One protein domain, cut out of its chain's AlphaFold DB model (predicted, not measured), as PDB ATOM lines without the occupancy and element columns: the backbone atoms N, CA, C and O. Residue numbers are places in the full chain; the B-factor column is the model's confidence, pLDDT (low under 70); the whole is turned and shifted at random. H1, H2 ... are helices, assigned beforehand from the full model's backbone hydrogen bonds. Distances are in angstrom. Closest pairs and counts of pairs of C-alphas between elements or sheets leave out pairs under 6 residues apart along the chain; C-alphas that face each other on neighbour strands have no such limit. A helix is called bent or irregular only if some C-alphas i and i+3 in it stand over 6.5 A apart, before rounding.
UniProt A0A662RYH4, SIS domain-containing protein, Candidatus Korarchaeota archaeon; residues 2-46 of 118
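Overview. This is residues 2 to 46 of the 118 residues of the protein "SIS domain-containing protein" of Candidatus Korarchaeota archaeon (UniProt A0A662RYH4). Two helices, H1 and then the shorter H2, follow each other end to end and make a wide, open V, with the corner at Cys 28; neither folds back on the other. The printed part has 45 residues, 38 of them in the two named helices, with no named strand: its class is all helix. It is extended, with a radius of gyration of the C-alphas of 18.3 A and spans of 57 by 21 by 12 A.

Along the chain. After residues 2 to 5, H1 takes residues 6 to 27, from C-alpha 6 at (213.608, 248.460, 218.779), and is 31.4 A long. H2 takes residues 29 to 44, 22.3 A, and ends with C-alpha 44 at (231.266, 273.203, 257.899).

Arrangement. H1 and H2 meet only through their link, a tight one of 1 residue. In H1 and H2 every O i to N i+4 pair is within hydrogen-bond range. Neither helix is bent.

Size, cuts and confidence. The C-alphas of Asp 2 and Asn 45, the two farthest apart, are 57.9 A apart. Residues 2 to 46 stand free. The printed part has no cut. Mean pLDDT of the printed part is 92.5; residue 2 is under 70.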
ATOM      1  N   ASP A   2     221.405 241.371 211.701       61.16
ATOM      2  CA  ASP A   2     220.022 241.669 212.070       61.16
ATOM      3  C   ASP A   2     220.018 242.423 213.398       61.16
ATOM      4  O   ASP A   2     220.414 241.893 214.438       61.16
ATOM      5  N   ARG A   3     219.632 243.702 213.358       73.38
ATOM      6  CA  ARG A   3     219.353 244.453 214.580       73.38
ATOM      7  C   ARG A   3     218.063 243.895 215.161       73.38
ATOM      8  O   ARG A   3     217.064 243.796 214.453       73.38
ATOM      9  N   GLN A   4     218.082 243.564 216.448       73.69
ATOM     10  CA  GLN A   4     216.852 243.265 217.170       73.69
ATOM     11  C   GLN A   4     215.829 244.402 216.996       73.69
ATOM     12  O   GLN A   4     216.226 245.566 216.869       73.69
ATOM     13  N   PRO A   5     214.521 244.091 216.994       81.94
ATOM     14  CA  PRO A   5     213.490 245.112 216.897       81.94
ATOM     15  C   PRO A   5     213.616 246.095 218.068       81.94
ATOM     16  O   PRO A   5     213.867 245.694 219.204       81.94
ATOM     17  N   ALA A   6     213.421 247.387 217.795       82.25
ATOM     18  CA  ALA A   6     213.608 248.460 218.779       82.25
ATOM     19  C   ALA A   6     212.804 248.246 220.079       82.25
ATOM     20  O   ALA A   6     213.255 248.619 221.158       82.25
ATOM     21  N   SER A   7     211.641 247.593 219.998       87.44
ATOM     22  CA  SER A   7     210.822 247.233 221.160       87.44
ATOM     23  C   SER A   7     211.501 246.229 222.097       87.44
ATOM     24  O   SER A   7     211.413 246.385 223.312       87.44
ATOM     25  N   ALA A   8     212.216 245.235 221.562       89.00
ATOM     26  CA  ALA A   8     212.949 244.262 222.372       89.00
ATOM     27  C   ALA A   8     214.129 244.923 223.102       89.00
ATOM     28  O   ALA A   8     214.306 244.712 224.299       89.00
ATOM     29  N   GLN A   9     214.859 245.806 222.410       91.25
ATOM     30  CA  GLN A   9     215.970 246.565 222.996       91.25
ATOM     31  C   GLN A   9     215.510 247.488 224.136       91.25
ATOM     32  O   GLN A   9     216.194 247.615 225.150       91.25
ATOM     33  N   LEU A  10     214.333 248.110 224.002       91.94
ATOM     34  CA  LEU A  10     213.750 248.950 225.055       91.94
ATOM     35  C   LEU A  10     213.366 248.146 226.303       91.94
ATOM     36  O   LEU A  10     213.619 248.594 227.423       91.94
ATOM     37  N   ILE A  11     212.774 246.962 226.126       93.81
ATOM     38  CA  ILE A  11     212.408 246.078 227.245       93.81
ATOM     39  C   ILE A  11     213.666 245.615 227.984       93.81
ATOM     40  O   ILE A  11     213.706 245.650 229.216       93.81
ATOM     41  N   GLU A  12     214.708 245.234 227.245       93.69
ATOM     42  CA  GLU A  12     215.987 244.837 227.830       93.69
ATOM     43  C   GLU A  12     216.623 245.983 228.630       93.69
ATOM     44  O   GLU A  12     216.973 245.795 229.797       93.69
ATOM     45  N   ALA A  13     216.694 247.189 228.055       93.81
ATOM     46  CA  ALA A  13     217.237 248.365 228.735       93.81
ATOM     47  C   ALA A  13     216.462 248.712 230.020       93.81
ATOM     48  O   ALA A  13     217.065 249.035 231.044       93.81
ATOM     49  N   SER A  14     215.130 248.602 229.993       95.19
ATOM     50  CA  SER A  14     214.279 248.814 231.171       95.19
ATOM     51  C   SER A  14     214.573 247.797 232.280       95.19
ATOM     52  O   SER A  14     214.753 248.168 233.441       95.19
ATOM     53  N   SER A  15     214.711 246.517 231.922       95.69
ATOM     54  CA  SER A  15     215.068 245.452 232.869       95.69
ATOM     55  C   SER A  15     216.448 245.680 233.500       95.69
ATOM     56  O   SER A  15     216.607 245.589 234.722       95.69
ATOM     57  N   GLN A  16     217.441 246.071 232.692       95.75
ATOM     58  CA  GLN A  16     218.778 246.424 233.176       95.75
ATOM     59  C   GLN A  16     218.738 247.617 234.143       95.75
ATOM     60  O   GLN A  16     219.375 247.575 235.199       95.75
ATOM     61  N   LEU A  17     217.954 248.656 233.829       95.19
ATOM     62  CA  LEU A  17     217.785 249.821 234.699       95.19
ATOM     63  C   LEU A  17     217.138 249.440 236.038       95.19
ATOM     64  O   LEU A  17     217.614 249.862 237.092       95.19
ATOM     65  N   GLN A  18     216.104 248.597 236.016       95.62
ATOM     66  CA  GLN A  18     215.448 248.102 237.228       95.62
ATOM     67  C   GLN A  18     216.420 247.305 238.116       95.62
ATOM     68  O   GLN A  18     216.454 247.482 239.341       95.62
ATOM     69  N   GLY A  19     217.244 246.451 237.500       95.69
ATOM     70  CA  GLY A  19     218.291 245.701 238.192       95.69
ATOM     71  C   GLY A  19     219.344 246.617 238.819       95.69
ATOM     72  O   GLY A  19     219.707 246.442 239.986       95.69
ATOM     73  N   LEU A  20     219.782 247.645 238.084       95.12
ATOM     74  CA  LEU A  20     220.737 248.635 238.578       95.12
ATOM     75  C   LEU A  20     220.178 249.412 239.775       95.12
ATOM     76  O   LEU A  20     220.859 249.512 240.794       95.12
ATOM     77  N   LEU A  21     218.941 249.908 239.686       94.25
ATOM     78  CA  LEU A  21     218.282 250.624 240.784       94.25
ATOM     79  C   LEU A  21     218.205 249.762 242.046       94.25
ATOM     80  O   LEU A  21     218.557 250.217 243.133       94.25
ATOM     81  N   THR A  22     217.825 248.492 241.895       95.44
ATOM     82  CA  THR A  22     217.773 247.539 243.013       95.44
ATOM     83  C   THR A  22     219.152 247.348 243.652       95.44
ATOM     84  O   THR A  22     219.281 247.369 244.878       95.44
ATOM     85  N   SER A  23     220.199 247.210 242.831       95.25
ATOM     86  CA  SER A  23     221.580 247.082 243.305       95.25
ATOM     87  C   SER A  23     222.058 248.332 244.047       95.25
ATOM     88  O   SER A  23     222.632 248.217 245.130       95.25
ATOM     89  N   VAL A  24     221.779 249.525 243.516       94.31
ATOM     90  CA  VAL A  24     222.143 250.803 244.149       94.31
ATOM     91  C   VAL A  24     221.461 250.943 245.506       94.31
ATOM     92  O   VAL A  24     222.137 251.192 246.502       94.31
ATOM     93  N   CYS A  25     220.150 250.703 245.585       91.38
ATOM     94  CA  CYS A  25     219.414 250.773 246.848       91.38
ATOM     95  C   CYS A  25     219.969 249.809 247.904       91.38
ATOM     96  O   CYS A  25     220.038 250.154 249.081       91.38
ATOM     97  N   LYS A  26     220.393 248.608 247.490       94.00
ATOM     98  CA  LYS A  26     220.931 247.594 248.404       94.00
ATOM     99  C   LYS A  26     222.354 247.905 248.874       94.00
ATOM    100  O   LYS A  26     222.678 247.645 250.028       94.00
ATOM    101  N   ASN A  27     223.202 248.420 247.986       95.31
ATOM    102  CA  ASN A  27     224.651 248.436 248.201       95.31
ATOM    103  C   ASN A  27     225.226 249.829 248.486       95.31
ATOM    104  O   ASN A  27     226.340 249.937 249.000       95.31
ATOM    105  N   CYS A  28     224.505 250.901 248.154       94.00
ATOM    106  CA  CYS A  28     225.060 252.252 248.204       94.00
ATOM    107  C   CYS A  28     224.701 253.043 249.465       94.00
ATOM    108  O   CYS A  28     225.256 254.123 249.621       94.00
ATOM    109  N   SER A  29     223.866 252.533 250.379       91.94
ATOM    110  CA  SER A  29     223.482 253.265 251.601       91.94
ATOM    111  C   SER A  29     224.697 253.698 252.433       91.94
ATOM    112  O   SER A  29     224.932 254.889 252.618       91.94
ATOM    113  N   LEU A  30     225.547 252.748 252.837       93.94
ATOM    114  CA  LEU A  30     226.729 253.043 253.656       93.94
ATOM    115  C   LEU A  30     227.771 253.924 252.934       93.94
ATOM    116  O   LEU A  30     228.267 254.872 253.549       93.94
ATOM    117  N   PRO A  31     228.150 253.666 251.662       95.38
ATOM    118  CA  PRO A  31     229.023 254.580 250.923       95.38
ATOM    119  C   PRO A  31     228.445 255.990 250.773       95.38
ATOM    120  O   PRO A  31     229.190 256.965 250.894       95.38
ATOM    121  N   LEU A  32     227.134 256.106 250.538       94.69
ATOM    122  CA  LEU A  32     226.458 257.388 250.374       94.69
ATOM    123  C   LEU A  32     226.476 258.188 251.680       94.69
ATOM    124  O   LEU A  32     226.866 259.353 251.662       94.69
ATOM    125  N   ASP A  33     226.178 257.557 252.815       95.88
ATOM    126  CA  ASP A  33     226.231 258.208 254.129       95.88
ATOM    127  C   ASP A  33     227.639 258.718 254.464       95.88
ATOM    128  O   ASP A  33     227.813 259.838 254.962       95.88
ATOM    129  N   LYS A  34     228.675 257.935 254.134       97.06
ATOM    130  CA  LYS A  34     230.078 258.354 254.299       97.06
ATOM    131  C   LYS A  34     230.422 259.554 253.418       97.06
ATOM    132  O   LYS A  34     231.079 260.489 253.889       97.06
ATOM    133  N   ALA A  35     229.978 259.546 252.162       96.44
ATOM    134  CA  ALA A  35     230.188 260.654 251.236       96.44
ATOM    135  C   ALA A  35     229.484 261.929 251.727       96.44
ATOM    136  O   ALA A  35     230.118 262.979 251.823       96.44
ATOM    137  N   ILE A  36     228.213 261.825 252.133       96.62
ATOM    138  CA  ILE A  36     227.425 262.937 252.684       96.62
ATOM    139  C   ILE A  36     228.109 263.512 253.924       96.62
ATOM    140  O   ILE A  36     228.337 264.720 253.997       96.62
ATOM    141  N   THR A  37     228.503 262.656 254.869       98.12
ATOM    142  CA  THR A  37     229.173 263.082 256.107       98.12
ATOM    143  C   THR A  37     230.464 263.847 255.808       98.12
ATOM    144  O   THR A  37     230.702 264.913 256.383       98.12
ATOM    145  N   SER A  38     231.264 263.355 254.860       97.94
ATOM    146  CA  SER A  38     232.512 264.000 254.435       97.94
ATOM    147  C   SER A  38     232.258 265.359 253.774       97.94
ATOM    148  O   SER A  38     232.914 266.345 254.113       97.94
ATOM    149  N   CYS A  39     231.261 265.446 252.889       97.38
ATOM    150  CA  CYS A  39     230.860 266.700 252.250       97.38
ATOM    151  C   CYS A  39     230.360 267.728 253.274       97.38
ATOM    152  O   CYS A  39     230.764 268.893 253.241       97.38
ATOM    153  N   CYS A  40     229.524 267.307 254.228       97.06
ATOM    154  CA  CYS A  40     229.043 268.171 255.301       97.06
ATOM    155  C   CYS A  40     230.191 268.686 256.176       97.06
ATOM    156  O   CYS A  40     230.224 269.875 256.491       97.06
ATOM    157  N   ALA A  41     231.134 267.821 256.558       97.88
ATOM    158  CA  ALA A  41     232.305 268.219 257.338       97.88
ATOM    159  C   ALA A  41     233.184 269.220 256.569       97.88
ATOM    160  O   ALA A  41     233.597 270.236 257.128       97.88
ATOM    161  N   ALA A  42     233.411 268.983 255.273       96.19
ATOM    162  CA  ALA A  42     234.161 269.895 254.419       96.19
ATOM    163  C   ALA A  42     233.521 271.293 254.400       96.19
ATOM    164  O   ALA A  42     234.198 272.278 254.699       96.19
ATOM    165  N   LEU A  43     232.218 271.377 254.130       95.62
ATOM    166  CA  LEU A  43     231.490 272.647 254.070       95.62
ATOM    167  C   LEU A  43     231.445 273.365 255.427       95.62
ATOM    168  O   LEU A  43     231.670 274.573 255.480       95.62
ATOM    169  N   LYS A  44     231.232 272.637 256.534       95.94
ATOM    170  CA  LYS A  44     231.266 273.203 257.899       95.94
ATOM    171  C   LYS A  44     232.624 273.814 258.243       95.94
ATOM    172  O   LYS A  44     232.674 274.848 258.899       95.94
ATOM    173  N   ASN A  45     233.706 273.219 257.747       95.69
ATOM    174  CA  ASN A  45     235.066 273.716 257.938       95.69
ATOM    175  C   ASN A  45     235.452 274.823 256.938       95.69
ATOM    176  O   ASN A  45     236.629 275.174 256.843       95.69
ATOM    177  N   GLY A  46     234.495 275.353 256.165       93.12
ATOM    178  CA  GLY A  46     234.705 276.400 255.161       93.12
ATOM    179  C   GLY A  46     235.442 275.927 253.904       93.12
ATOM    180  O   GLY A  46     236.046 276.746 253.205       93.12
TER     181      GLY A  46